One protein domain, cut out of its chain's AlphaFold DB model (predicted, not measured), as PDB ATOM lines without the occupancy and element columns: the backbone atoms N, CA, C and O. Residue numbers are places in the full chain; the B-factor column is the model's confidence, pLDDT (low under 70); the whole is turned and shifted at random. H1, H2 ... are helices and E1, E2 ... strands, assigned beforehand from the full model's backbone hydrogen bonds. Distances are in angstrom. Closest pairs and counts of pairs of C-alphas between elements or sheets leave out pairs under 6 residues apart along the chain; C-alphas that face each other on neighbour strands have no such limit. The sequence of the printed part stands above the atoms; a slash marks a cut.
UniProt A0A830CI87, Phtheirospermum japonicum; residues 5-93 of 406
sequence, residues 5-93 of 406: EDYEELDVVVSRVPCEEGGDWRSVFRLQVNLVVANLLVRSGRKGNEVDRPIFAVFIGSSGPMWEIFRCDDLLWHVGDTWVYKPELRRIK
ATOM      1  N   GLU A   5     -57.126  35.305 -28.833       77.75
ATOM      2  CA  GLU A   5     -58.204  35.975 -29.562       77.75
ATOM      3  C   GLU A   5     -59.318  36.462 -28.622       77.75
ATOM      4  O   GLU A   5     -60.054  37.373 -28.980       77.75
ATOM      5  N   ASP A   6     -59.405  35.894 -27.413       80.06
ATOM      6  CA  ASP A   6     -60.373  36.294 -26.386       80.06
ATOM      7  C   ASP A   6     -59.952  37.592 -25.655       80.06
ATOM      8  O   ASP A   6     -60.689  38.085 -24.804       80.06
ATOM      9  N   TYR A   7     -58.762  38.134 -25.948       75.50
ATOM     10  CA  TYR A   7     -58.213  39.333 -25.312       75.50
ATOM     11  C   TYR A   7     -58.088  40.462 -26.343       75.50
ATOM     12  O   TYR A   7     -57.350  40.338 -27.321       75.50
ATOM     13  N   GLU A   8     -58.812  41.558 -26.110       71.81
ATOM     14  CA  GLU A   8     -58.753  42.786 -26.918       71.81
ATOM     15  C   GLU A   8     -57.506  43.640 -26.588       71.81
ATOM     16  O   GLU A   8     -56.521  43.145 -26.040       71.81
ATOM     17  N   GLU A   9     -57.520  44.934 -26.931       78.25
ATOM     18  CA  GLU A   9     -56.446  45.881 -26.608       78.25
ATOM     19  C   GLU A   9     -56.263  46.022 -25.086       78.25
ATOM     20  O   GLU A   9     -57.083  46.625 -24.395       78.25
ATOM     21  N   LEU A  10     -55.161  45.481 -24.557       86.44
ATOM     22  CA  LEU A  10     -54.791  45.618 -23.149       86.44
ATOM     23  C   LEU A  10     -53.820  46.784 -22.935       86.44
ATOM     24  O   LEU A  10     -52.868  46.961 -23.691       86.44
ATOM     25  N   ASP A  11     -54.004  47.511 -21.833       89.62
ATOM     26  CA  ASP A  11     -53.068  48.551 -21.366       89.62
ATOM     27  C   ASP A  11     -52.100  48.026 -20.306       89.62
ATOM     28  O   ASP A  11     -50.973  48.509 -20.150       89.62
ATOM     29  N   VAL A  12     -52.555  47.014 -19.569       93.75
ATOM     30  CA  VAL A  12     -51.830  46.385 -18.474       93.75
ATOM     31  C   VAL A  12     -52.114  44.889 -18.500       93.75
ATOM     32  O   VAL A  12     -53.269  44.471 -18.539       93.75
ATOM     33  N   VAL A  13     -51.062  44.078 -18.430       94.81
ATOM     34  CA  VAL A  13     -51.168  42.628 -18.235       94.81
ATOM     35  C   VAL A  13     -50.694  42.295 -16.828       94.81
ATOM     36  O   VAL A  13     -49.526  42.501 -16.500       94.81
ATOM     37  N   VAL A  14     -51.595  41.776 -15.994       95.38
ATOM     38  CA  VAL A  14     -51.291  41.377 -14.614       95.38
ATOM     39  C   VAL A  14     -51.186  39.860 -14.532       95.38
ATOM     40  O   VAL A  14     -52.055  39.144 -15.024       95.38
ATOM     41  N   SER A  15     -50.132  39.357 -13.896       95.06
ATOM     42  CA  SER A  15     -49.915  37.923 -13.734       95.06
ATOM     43  C   SER A  15     -49.298  37.584 -12.383       95.06
ATOM     44  O   SER A  15     -48.412  38.283 -11.896       95.06
ATOM     45  N   ARG A  16     -49.743  36.482 -11.775       93.25
ATOM     46  CA  ARG A  16     -49.086  35.905 -10.600       93.25
ATOM     47  C   ARG A  16     -48.031  34.908 -11.068       93.25
ATOM     48  O   ARG A  16     -48.361  33.946 -11.759       93.25
ATOM     49  N   VAL A  17     -46.776  35.136 -10.693       89.31
ATOM     50  CA  VAL A  17     -45.666  34.267 -11.089       89.31
ATOM     51  C   VAL A  17     -45.532  33.128 -10.082       89.31
ATOM     52  O   VAL A  17     -45.438  33.398  -8.883       89.31
ATOM     53  N   PRO A  18     -45.502  31.861 -10.530       84.06
ATOM     54  CA  PRO A  18     -45.225  30.739  -9.644       84.06
ATOM     55  C   PRO A  18     -43.817  30.864  -9.047       84.06
ATOM     56  O   PRO A  18     -42.842  31.104  -9.762       84.06
ATOM     57  N   CYS A  19     -43.729  30.694  -7.731       72.81
ATOM     58  CA  CYS A  19     -42.488  30.640  -6.972       72.81
ATOM     59  C   CYS A  19     -42.527  29.365  -6.129       72.81
ATOM     60  O   CYS A  19     -43.322  29.284  -5.197       72.81
ATOM     61  N   GLU A  20     -41.713  28.368  -6.467       66.12
ATOM     62  CA  GLU A  20     -41.555  27.173  -5.632       66.12
ATOM     63  C   GLU A  20     -40.578  27.458  -4.483       66.12
ATOM     64  O   GLU A  20     -39.623  28.231  -4.642       66.12
ATOM     65  N   GLU A  21     -40.809  26.849  -3.316       53.25
ATOM     66  CA  GLU A  21     -39.856  26.888  -2.205       53.25
ATOM     67  C   GLU A  21     -38.539  26.235  -2.651       53.25
ATOM     68  O   GLU A  21     -38.514  25.082  -3.068       53.25
ATOM     69  N   GLY A  22     -37.440  26.997  -2.618       54.59
ATOM     70  CA  GLY A  22     -36.141  26.578  -3.163       54.59
ATOM     71  C   GLY A  22     -35.765  27.233  -4.498       54.59
ATOM     72  O   GLY A  22     -34.609  27.148  -4.904       54.59
ATOM     73  N   GLY A  23     -36.690  27.966  -5.133       56.81
ATOM     74  CA  GLY A  23     -36.393  28.820  -6.283       56.81
ATOM     75  C   GLY A  23     -36.010  28.041  -7.538       56.81
ATOM     76  O   GLY A  23     -34.926  28.257  -8.073       56.81
ATOM     77  N   ASP A  24     -36.885  27.161  -8.034       64.19
ATOM     78  CA  ASP A  24     -36.653  26.481  -9.311       64.19
ATOM     79  C   ASP A  24     -36.711  27.476 -10.492       64.19
ATOM     80  O   ASP A  24     -37.751  27.728 -11.112       64.19
ATOM     81  N   TRP A  25     -35.558  28.071 -10.814       68.62
ATOM     82  CA  TRP A  25     -35.365  28.966 -11.959       68.62
ATOM     83  C   TRP A  25     -35.563  28.248 -13.306       68.62
ATOM     84  O   TRP A  25     -35.650  28.917 -14.334       68.62
ATOM     85  N   ARG A  26     -35.680  26.910 -13.317       78.00
ATOM     86  CA  ARG A  26     -35.925  26.082 -14.507       78.00
ATOM     87  C   ARG A  26     -37.386  25.633 -14.645       78.00
ATOM     88  O   ARG A  26     -37.697  24.848 -15.542       78.00
ATOM     89  N   SER A  27     -38.295  26.175 -13.830       85.19
ATOM     90  CA  SER A  27     -39.719  25.835 -13.865       85.19
ATOM     91  C   SER A  27     -40.363  26.115 -15.232       85.19
ATOM     92  O   SER A  27     -40.490  27.260 -15.684       85.19
ATOM     93  N   VAL A  28     -40.859  25.054 -15.878       86.06
ATOM     94  CA  VAL A  28     -41.590  25.141 -17.155       86.06
ATOM     95  C   VAL A  28     -42.883  25.939 -16.995       86.06
ATOM     96  O   VAL A  28     -43.246  26.710 -17.885       86.06
ATOM     97  N   PHE A  29     -43.568  25.803 -15.857       88.06
ATOM     98  CA  PHE A  29     -44.796  26.551 -15.593       88.06
ATOM     99  C   PHE A  29     -44.516  28.056 -15.504       88.06
ATOM    100  O   PHE A  29     -45.233  28.862 -16.101       88.06
ATOM    101  N   ARG A  30     -43.408  28.445 -14.858       89.69
ATOM    102  CA  ARG A  30     -42.958  29.840 -14.832       89.69
ATOM    103  C   ARG A  30     -42.688  30.377 -16.235       89.69
ATOM    104  O   ARG A  30     -43.148  31.478 -16.552       89.69
ATOM    105  N   LEU A  31     -42.015  29.604 -17.088       89.56
ATOM    106  CA  LEU A  31     -41.793  29.971 -18.489       89.56
ATOM    107  C   LEU A  31     -43.111  30.165 -19.244       89.56
ATOM    108  O   LEU A  31     -43.285  31.178 -19.918       89.56
ATOM    109  N   GLN A  32     -44.067  29.246 -19.096       90.56
ATOM    110  CA  GLN A  32     -45.380  29.353 -19.736       90.56
ATOM    111  C   GLN A  32     -46.115  30.634 -19.330       90.56
ATOM    112  O   GLN A  32     -46.613  31.343 -20.201       90.56
ATOM    113  N   VAL A  33     -46.146  30.959 -18.033       92.75
ATOM    114  CA  VAL A  33     -46.774  32.189 -17.525       92.75
ATOM    115  C   VAL A  33     -46.126  33.431 -18.142       92.75
ATOM    116  O   VAL A  33     -46.824  34.289 -18.683       92.75
ATOM    117  N   ASN A  34     -44.793  33.505 -18.137       94.00
ATOM    118  CA  ASN A  34     -44.068  34.647 -18.695       94.00
ATOM    119  C   ASN A  34     -44.262  34.774 -20.217       94.00
ATOM    120  O   ASN A  34     -44.416  35.885 -20.721       94.00
ATOM    121  N   LEU A  35     -44.324  33.656 -20.949       93.31
ATOM    122  CA  LEU A  35     -44.603  33.652 -22.387       93.31
ATOM    123  C   LEU A  35     -46.034  34.090 -22.711       93.31
ATOM    124  O   LEU A  35     -46.239  34.758 -23.723       93.31
ATOM    125  N   VAL A  36     -47.020  33.742 -21.880       94.00
ATOM    126  CA  VAL A  36     -48.397  34.238 -22.040       94.00
ATOM    127  C   VAL A  36     -48.429  35.754 -21.892       94.00
ATOM    128  O   VAL A  36     -48.962  36.426 -22.773       94.00
ATOM    129  N   VAL A  37     -47.797  36.296 -20.844       95.06
ATOM    130  CA  VAL A  37     -47.701  37.750 -20.651       95.06
ATOM    131  C   VAL A  37     -47.000  38.405 -21.841       95.06
ATOM    132  O   VAL A  37     -47.549  39.321 -22.441       95.06
ATOM    133  N   ALA A  38     -45.842  37.889 -22.261       94.50
ATOM    134  CA  ALA A  38     -45.095  38.411 -23.405       94.50
ATOM    135  C   ALA A  38     -45.921  38.441 -24.707       94.50
ATOM    136  O   ALA A  38     -45.904  39.436 -25.432       94.50
ATOM    137  N   ASN A  39     -46.676  37.375 -24.995       92.31
ATOM    138  CA  ASN A  39     -47.530  37.306 -26.183       92.31
ATOM    139  C   ASN A  39     -48.698  38.299 -26.122       92.31
ATOM    140  O   ASN A  39     -48.976  38.957 -27.125       92.31
ATOM    141  N   LEU A  40     -49.353  38.437 -24.964       92.38
ATOM    142  CA  LEU A  40     -50.428  39.416 -24.772       92.38
ATOM    143  C   LEU A  40     -49.925  40.847 -24.983       92.38
ATOM    144  O   LEU A  40     -50.590  41.628 -25.664       92.38
ATOM    145  N   LEU A  41     -48.726  41.167 -24.483       91.94
ATOM    146  CA  LEU A  41     -48.124  42.490 -24.657       91.94
ATOM    147  C   LEU A  41     -47.854  42.813 -26.131       91.94
ATOM    148  O   LEU A  41     -48.227  43.874 -26.621       91.94
ATOM    149  N   VAL A  42     -47.233  41.878 -26.859       89.44
ATOM    150  CA  VAL A  42     -46.878  42.063 -28.278       89.44
ATOM    151  C   VAL A  42     -48.113  42.161 -29.174       89.44
ATOM    152  O   VAL A  42     -48.079  42.878 -30.174       89.44
ATOM    153  N   ARG A  43     -49.196  41.444 -28.848       86.31
ATOM    154  CA  ARG A  43     -50.466  41.538 -29.584       86.31
ATOM    155  C   ARG A  43     -51.175  42.866 -29.307       86.31
ATOM    156  O   ARG A  43     -51.572  43.528 -30.258       86.31
ATOM    157  N   SER A  44     -51.251  43.272 -28.041       85.19
ATOM    158  CA  SER A  44     -51.954  44.490 -27.607       85.19
ATOM    159  C   SER A  44     -51.230  45.784 -27.995       85.19
ATOM    160  O   SER A  44     -51.860  46.819 -28.176       85.19
ATOM    161  N   GLY A  45     -49.905  45.740 -28.166       76.62
ATOM    162  CA  GLY A  45     -49.122  46.901 -28.597       76.62
ATOM    163  C   GLY A  45     -49.262  47.272 -30.079       76.62
ATOM    164  O   GLY A  45     -48.790  48.336 -30.476       76.62
ATOM    165  N   ARG A  46     -49.894  46.428 -30.913       65.31
ATOM    166  CA  ARG A  46     -50.076  46.703 -32.348       65.31
ATOM    167  C   ARG A  46     -51.279  47.614 -32.584       65.31
ATOM    168  O   ARG A  46     -52.407  47.135 -32.636       65.31
ATOM    169  N   LYS A  47     -51.028  48.896 -32.854       53.88
ATOM    170  CA  LYS A  47     -52.031  49.819 -33.406       53.88
ATOM    171  C   LYS A  47     -51.529  50.441 -34.710       53.88
ATOM    172  O   LYS A  47     -50.656  51.300 -34.688       53.88
ATOM    173  N   GLY A  48     -52.092  50.008 -35.841       55.41
ATOM    174  CA  GLY A  48     -51.846  50.606 -37.162       55.41
ATOM    175  C   GLY A  48     -50.368  50.712 -37.578       55.41
ATOM    176  O   GLY A  48     -49.514  49.953 -37.119       55.41
ATOM    177  N   ASN A  49     -50.083  51.659 -38.477       46.97
ATOM    178  CA  ASN A  49     -48.743  51.954 -38.986       46.97
ATOM    179  C   ASN A  49     -48.136  53.141 -38.217       46.97
ATOM    180  O   ASN A  49     -48.342  54.264 -38.653       46.97
ATOM    181  N   GLU A  50     -47.407  52.911 -37.111       54.31
ATOM    182  CA  GLU A  50     -46.070  53.522 -36.854       54.31
ATOM    183  C   GLU A  50     -45.659  53.754 -35.383       54.31
ATOM    184  O   GLU A  50     -44.471  53.982 -35.155       54.31
ATOM    185  N   VAL A  51     -46.514  53.613 -34.355       56.50
ATOM    186  CA  VAL A  51     -46.052  53.795 -32.953       56.50
ATOM    187  C   VAL A  51     -46.595  52.726 -32.004       56.50
ATOM    188  O   VAL A  51     -47.796  52.651 -31.757       56.50
ATOM    189  N   ASP A  52     -45.685  51.927 -31.436       65.06
ATOM    190  CA  ASP A  52     -45.978  50.988 -30.348       65.06
ATOM    191  C   ASP A  52     -46.526  51.773 -29.136       65.06
ATOM    192  O   ASP A  52     -45.818  52.595 -28.541       65.06
ATOM    193  N   ARG A  53     -47.792  51.545 -28.759       75.38
ATOM    194  CA  ARG A  53     -48.385  52.143 -27.549       75.38
ATOM    195  C   ARG A  53     -47.646  51.614 -26.307       75.38
ATOM    196  O   ARG A  53     -47.384  50.411 -26.240       75.38
ATOM    197  N   PRO A  54     -47.336  52.455 -25.298       81.12
ATOM    198  CA  PRO A  54     -46.786  51.957 -24.045       81.12
ATOM    199  C   PRO A  54     -47.809  51.054 -23.348       81.12
ATOM    200  O   PRO A  54     -48.936  51.470 -23.087       81.12
ATOM    201  N   ILE A  55     -47.381  49.838 -23.035       91.19
ATOM    202  CA  ILE A  55     -48.154  48.818 -22.331       91.19
ATOM    203  C   ILE A  55     -47.342  48.333 -21.132       91.19
ATOM    204  O   ILE A  55     -46.110  48.294 -21.195       91.19
ATOM    205  N   PHE A  56     -48.013  47.987 -20.039       95.00
ATOM    206  CA  PHE A  56     -47.351  47.623 -18.789       95.00
ATOM    207  C   PHE A  56     -47.536  46.146 -18.457       95.00
ATOM    208  O   PHE A  56     -48.589  45.557 -18.704       95.00
ATOM    209  N   ALA A  57     -46.514  45.552 -17.849       96.69
ATOM    210  CA  ALA A  57     -46.586  44.209 -17.291       96.69
ATOM    211  C   ALA A  57     -46.444  44.282 -15.772       96.69
ATOM    212  O   ALA A  57     -45.490  44.874 -15.265       96.69
ATOM    213  N   VAL A  58     -47.384  43.674 -15.054       96.94
ATOM    214  CA  VAL A  58     -47.390  43.611 -13.592       96.94
ATOM    215  C   VAL A  58     -47.267  42.159 -13.168       96.94
ATOM    216  O   VAL A  58     -48.131  41.336 -13.470       96.94
ATOM    217  N   PHE A  59     -46.203  41.847 -12.439       96.38
ATOM    218  CA  PHE A  59     -45.961  40.519 -11.897       96.38
ATOM    219  C   PHE A  59     -46.125  40.525 -10.384       96.38
ATOM    220  O   PHE A  59     -45.551  41.368  -9.701       96.38
ATOM    221  N   ILE A  60     -46.895  39.570  -9.869       94.88
ATOM    222  CA  ILE A  60     -47.124  39.366  -8.438       94.88
ATOM    223  C   ILE A  60     -46.412  38.079  -8.009       94.88
ATOM    224  O   ILE A  60     -46.707  37.010  -8.545       94.88
ATOM    225  N   GLY A  61     -45.500  38.174  -7.047       89.62
ATOM    226  CA  GLY A  61     -44.752  37.063  -6.459       89.62
ATOM    227  C   GLY A  61     -43.298  37.428  -6.147       89.62
ATOM    228  O   GLY A  61     -42.652  38.164  -6.895       89.62
ATOM    229  N   SER A  62     -42.755  36.854  -5.075       86.00
ATOM    230  CA  SER A  62     -41.410  37.152  -4.555       86.00
ATOM    231  C   SER A  62     -40.262  36.821  -5.522       86.00
ATOM    232  O   SER A  62     -39.213  37.462  -5.488       86.00
ATOM    233  N   SER A  63     -40.451  35.851  -6.425       83.75
ATOM    234  CA  SER A  63     -39.448  35.471  -7.436       83.75
ATOM    235  C   SER A  63     -39.366  36.403  -8.648       83.75
ATOM    236  O   SER A  63     -38.402  36.303  -9.414       83.75
ATOM    237  N   GLY A  64     -40.361  37.274  -8.856       89.06
ATOM    238  CA  GLY A  64     -40.458  38.133 -10.039       89.06
ATOM    239  C   GLY A  64     -40.555  37.369 -11.375       89.06
ATOM    240  O   GLY A  64     -40.551  36.131 -11.413       89.06
ATOM    241  N   PRO A  65     -40.660  38.078 -12.512       93.00
ATOM    242  CA  PRO A  65     -40.713  37.450 -13.831       93.00
ATOM    243  C   PRO A  65     -39.382  36.805 -14.237       93.00
ATOM    244  O   PRO A  65     -38.364  36.940 -13.561       93.00
ATOM    245  N   MET A  66     -39.394  36.085 -15.357       92.25
ATOM    246  CA  MET A  66     -38.166  35.604 -15.991       92.25
ATOM    247  C   MET A  66     -37.420  36.774 -16.624       92.25
ATOM    248  O   MET A  66     -37.904  37.392 -17.576       92.25
ATOM    249  N   TRP A  67     -36.237  37.060 -16.095       91.81
ATOM    250  CA  TRP A  67     -35.410  38.190 -16.506       91.81
ATOM    251  C   TRP A  67     -34.854  38.060 -17.935       91.81
ATOM    252  O   TRP A  67     -34.509  39.057 -18.565       91.81
ATOM    253  N   GLU A  68     -34.832  36.843 -18.490       91.44
ATOM    254  CA  GLU A  68     -34.497  36.594 -19.893       91.44
ATOM    255  C   GLU A  68     -35.575  37.110 -20.850       91.44
ATOM    256  O   GLU A  68     -35.296  37.293 -22.036       91.44
ATOM    257  N   ILE A  69     -36.805  37.308 -20.369       93.25
ATOM    258  CA  ILE A  69     -37.912  37.892 -21.135       93.25
ATOM    259  C   ILE A  69     -38.103  39.353 -20.718       93.25
ATOM    260  O   ILE A  69     -38.139  40.225 -21.579       93.25
ATOM    261  N   PHE A  70     -38.186  39.621 -19.413       95.06
ATOM    262  CA  PHE A  70     -38.446  40.944 -18.846       95.06
ATOM    263  C   PHE A  70     -37.178  41.512 -18.221       95.06
ATOM    264  O   PHE A  70     -36.805  41.163 -17.101       95.06
ATOM    265  N   ARG A  71     -36.493  42.380 -18.966       94.00
ATOM    266  CA  ARG A  71     -35.200  42.921 -18.552       94.00
ATOM    267  C   ARG A  71     -35.364  43.837 -17.352       94.00
ATOM    268  O   ARG A  71     -36.314  44.605 -17.266       94.00
ATOM    269  N   CYS A  72     -34.375  43.829 -16.469       94.69
ATOM    270  CA  CYS A  72     -34.356  44.755 -15.342       94.69
ATOM    271  C   CYS A  72     -34.186  46.224 -15.777       94.69
ATOM    272  O   CYS A  72     -34.547  47.116 -15.018       94.69
ATOM    273  N   ASP A  73     -33.718  46.471 -17.009       95.19
ATOM    274  CA  ASP A  73     -33.719  47.797 -17.645       95.19
ATOM    275  C   ASP A  73     -35.145  48.374 -17.798       95.19
ATOM    276  O   ASP A  73     -35.327  49.588 -17.775       95.19
ATOM    277  N   ASP A  74     -36.150  47.500 -17.924       95.31
ATOM    278  CA  ASP A  74     -37.549  47.865 -18.164       95.31
ATOM    279  C   ASP A  74     -38.367  47.967 -16.859       95.31
ATOM    280  O   ASP A  74     -39.570  48.249 -16.896       95.31
ATOM    281  N   LEU A  75     -37.751  47.695 -15.700       96.44
ATOM    282  CA  LEU A  75     -38.407  47.728 -14.392       96.44
ATOM    283  C   LEU A  75     -38.630  49.182 -13.951       96.44
ATOM    284  O   LEU A  75     -37.679  49.928 -13.740       96.44
ATOM    285  N   LEU A  76     -39.891  49.572 -13.755       95.69
ATOM    286  CA  LEU A  76     -40.256  50.908 -13.279       95.69
ATOM    287  C   LEU A  76     -40.283  50.998 -11.757       95.69
ATOM    288  O   LEU A  76     -39.778  51.958 -11.180       95.69
ATOM    289  N   TRP A  77     -40.902  50.016 -11.105       92.69
ATOM    290  CA  TRP A  77     -40.968  49.962  -9.651       92.69
ATOM    291  C   TRP A  77     -41.137  48.531  -9.143       92.69
ATOM    292  O   TRP A  77     -41.704  47.665  -9.813       92.69
ATOM    293  N   HIS A  78     -40.665  48.303  -7.920       92.75
ATOM    294  CA  HIS A  78     -40.809  47.047  -7.193       92.75
ATOM    295  C   HIS A  78     -41.154  47.351  -5.731       92.75
ATOM    296  O   HIS A  78     -40.389  48.033  -5.048       92.75
ATOM    297  N   VAL A  79     -42.318  46.883  -5.270       91.94
ATOM    298  CA  VAL A  79     -42.816  47.097  -3.901       91.94
ATOM    299  C   VAL A  79     -43.441  45.806  -3.380       91.94
ATOM    300  O   VAL A  79     -44.392  45.292  -3.972       91.94
ATOM    301  N   GLY A  80     -42.928  45.298  -2.256       91.25
ATOM    302  CA  GLY A  80     -43.359  44.014  -1.696       91.25
ATOM    303  C   GLY A  80     -43.145  42.888  -2.708       91.25
ATOM    304  O   GLY A  80     -42.041  42.721  -3.202       91.25
ATOM    305  N   ASP A  81     -44.216  42.177  -3.055       92.25
ATOM    306  CA  ASP A  81     -44.199  41.125  -4.080       92.25
ATOM    307  C   ASP A  81     -44.653  41.618  -5.467       92.25
ATOM    308  O   ASP A  81     -44.947  40.808  -6.343       92.25
ATOM    309  N   THR A  82     -44.774  42.930  -5.687       95.56
ATOM    310  CA  THR A  82     -45.300  43.492  -6.943       95.56
ATOM    311  C   THR A  82     -44.199  44.142  -7.768       95.56
ATOM    312  O   THR A  82     -43.545  45.083  -7.316       95.56
ATOM    313  N   TRP A  83     -44.051  43.690  -9.011       96.50
ATOM    314  CA  TRP A  83     -43.064  44.172  -9.973       96.50
ATOM    315  C   TRP A  83     -43.764  44.782 -11.179       96.50
ATOM    316  O   TRP A  83     -44.592  44.113 -11.800       96.50
ATOM    317  N   VAL A  84     -43.421  46.018 -11.543       97.12
ATOM    318  CA  VAL A  84     -44.050  46.708 -12.677       97.12
ATOM    319  C   VAL A  84     -43.023  47.096 -13.715       97.12
ATOM    320  O   VAL A  84     -42.067  47.812 -13.429       97.12
ATOM    321  N   TYR A  85     -43.258  46.631 -14.937       97.25
ATOM    322  CA  TYR A  85     -42.383  46.815 -16.082       97.25
ATOM    323  C   TYR A  85     -43.069  47.641 -17.166       97.25
ATOM    324  O   TYR A  85     -44.268  47.486 -17.418       97.25
ATOM    325  N   LYS A  86     -42.269  48.447 -17.864       95.69
ATOM    326  CA  LYS A  86     -42.603  49.060 -19.151       95.69
ATOM    327  C   LYS A  86     -41.663  48.480 -20.217       95.69
ATOM    328  O   LYS A  86     -40.628  49.080 -20.496       95.69
ATOM    329  N   PRO A  87     -41.984  47.299 -20.768       93.50
ATOM    330  CA  PRO A  87     -41.084  46.568 -21.652       93.50
ATOM    331  C   PRO A  87     -40.925  47.219 -23.027       93.50
ATOM    332  O   PRO A  87     -41.881  47.752 -23.597       93.50
ATOM    333  N   GLU A  88     -39.734  47.085 -23.618       90.56
ATOM    334  CA  GLU A  88     -39.522  47.430 -25.025       90.56
ATOM    335  C   GLU A  88     -40.136  46.356 -25.943       90.56
ATOM    336  O   GLU A  88     -39.582  45.270 -26.147       90.56
ATOM    337  N   LEU A  89     -41.292  46.660 -26.540       88.88
ATOM    338  CA  LEU A  89     -42.072  45.679 -27.301       88.88
ATOM    339  C   LEU A  89     -41.335  45.057 -28.486       88.88
ATOM    340  O   LEU A  89     -41.588  43.894 -28.803       88.88
ATOM    341  N   ARG A  90     -40.391  45.765 -29.115       86.19
ATOM    342  CA  ARG A  90     -39.580  45.201 -30.206       86.19
ATOM    343  C   ARG A  90     -38.708  44.038 -29.725       86.19
ATOM    344  O   ARG A  90     -38.650  43.018 -30.411       86.19
ATOM    345  N   ARG A  91     -38.105  44.133 -28.533       88.69
ATOM    346  CA  ARG A  91     -37.326  43.037 -27.924       88.69
ATOM    347  C   ARG A  91     -38.218  41.877 -27.511       88.69
ATOM    348  O   ARG A  91     -37.926  40.734 -27.854       88.69
ATOM    349  N   ILE A  92     -39.347  42.156 -26.853       91.75
ATOM    350  CA  ILE A  92     -40.307  41.103 -26.477       91.75
ATOM    351  C   ILE A  92     -40.830  40.381 -27.724       91.75
ATOM    352  O   ILE A  92     -40.912  39.154 -27.742       91.75
ATOM    353  N   LYS A  93     -41.107  41.119 -28.806       89.06
ATOM    354  CA  LYS A  93     -41.507  40.557 -30.100       89.06
ATOM    355  C   LYS A  93     -40.444  39.608 -30.655       89.06
ATOM    356  O   LYS A  93     -40.798  38.513 -31.080       89.06
TER     357      LYS A  93
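What this domain is: This is residues 5 to 93 of the 406 residues of a protein of Phtheirospermum japonicum (UniProt A0A830CI87). A four-stranded sheet has the long helix H1 over one face, with residues 65 to 70 beside H1; short H2 packs on H1. The 89 printed residues, under half in named elements, run E1 H1 E2 E3 E4 H2, class mixed; the mixed sheet's order is E1 E2 E4 E3. It is compact, radius of gyration of the C-alphas 13.0 A, spanning 46 by 26 by 20 A.

Where its parts are: E1, residues 12 to 16, begins at C-alpha 12 (-51.830, 46.385, -18.474). H1, 28 to 44, is 24.3 A long. E2 is 56 to 60, E3 75 to 79, E4 82 to 85. H2, 89 to 93, ends at C-alpha 93 (-41.507, 40.557, -30.100).

How they stand to each other: E1 and E2 are parallel, N 13 and O 56 2.9 A apart. E2 and E4 are antiparallel, N 57 and O 85 3.0 A apart. E3 and E4 form a hairpin, N 84 and O 77 2.9 A apart. E1, H1, E2 form a strand-helix-strand unit, parallel neighbour strands joined through a helix, with a right-handed crossover. H1 is on the sheet, making two layers, helix on one face, height 9.7 A; its closest C-alphas to E1 are Val 37 and Val 13, 6.5 A. H1 touches H2 with residues 38 to 42 alone, closest C-alphas Val 42 and Lys 93, 5.9 A. Both helices have every O i to N i+4 pair within hydrogen-bond range.

The domain as a whole: The printed part has no cut. The C-alphas of Gly 22 and Asn 49 are farthest apart, 45.7 A. Links E1 to H1, H1 to E2 and E2 to E3 are long. Model pLDDT is under 70 at residues 20 to 25 and 46 to 52.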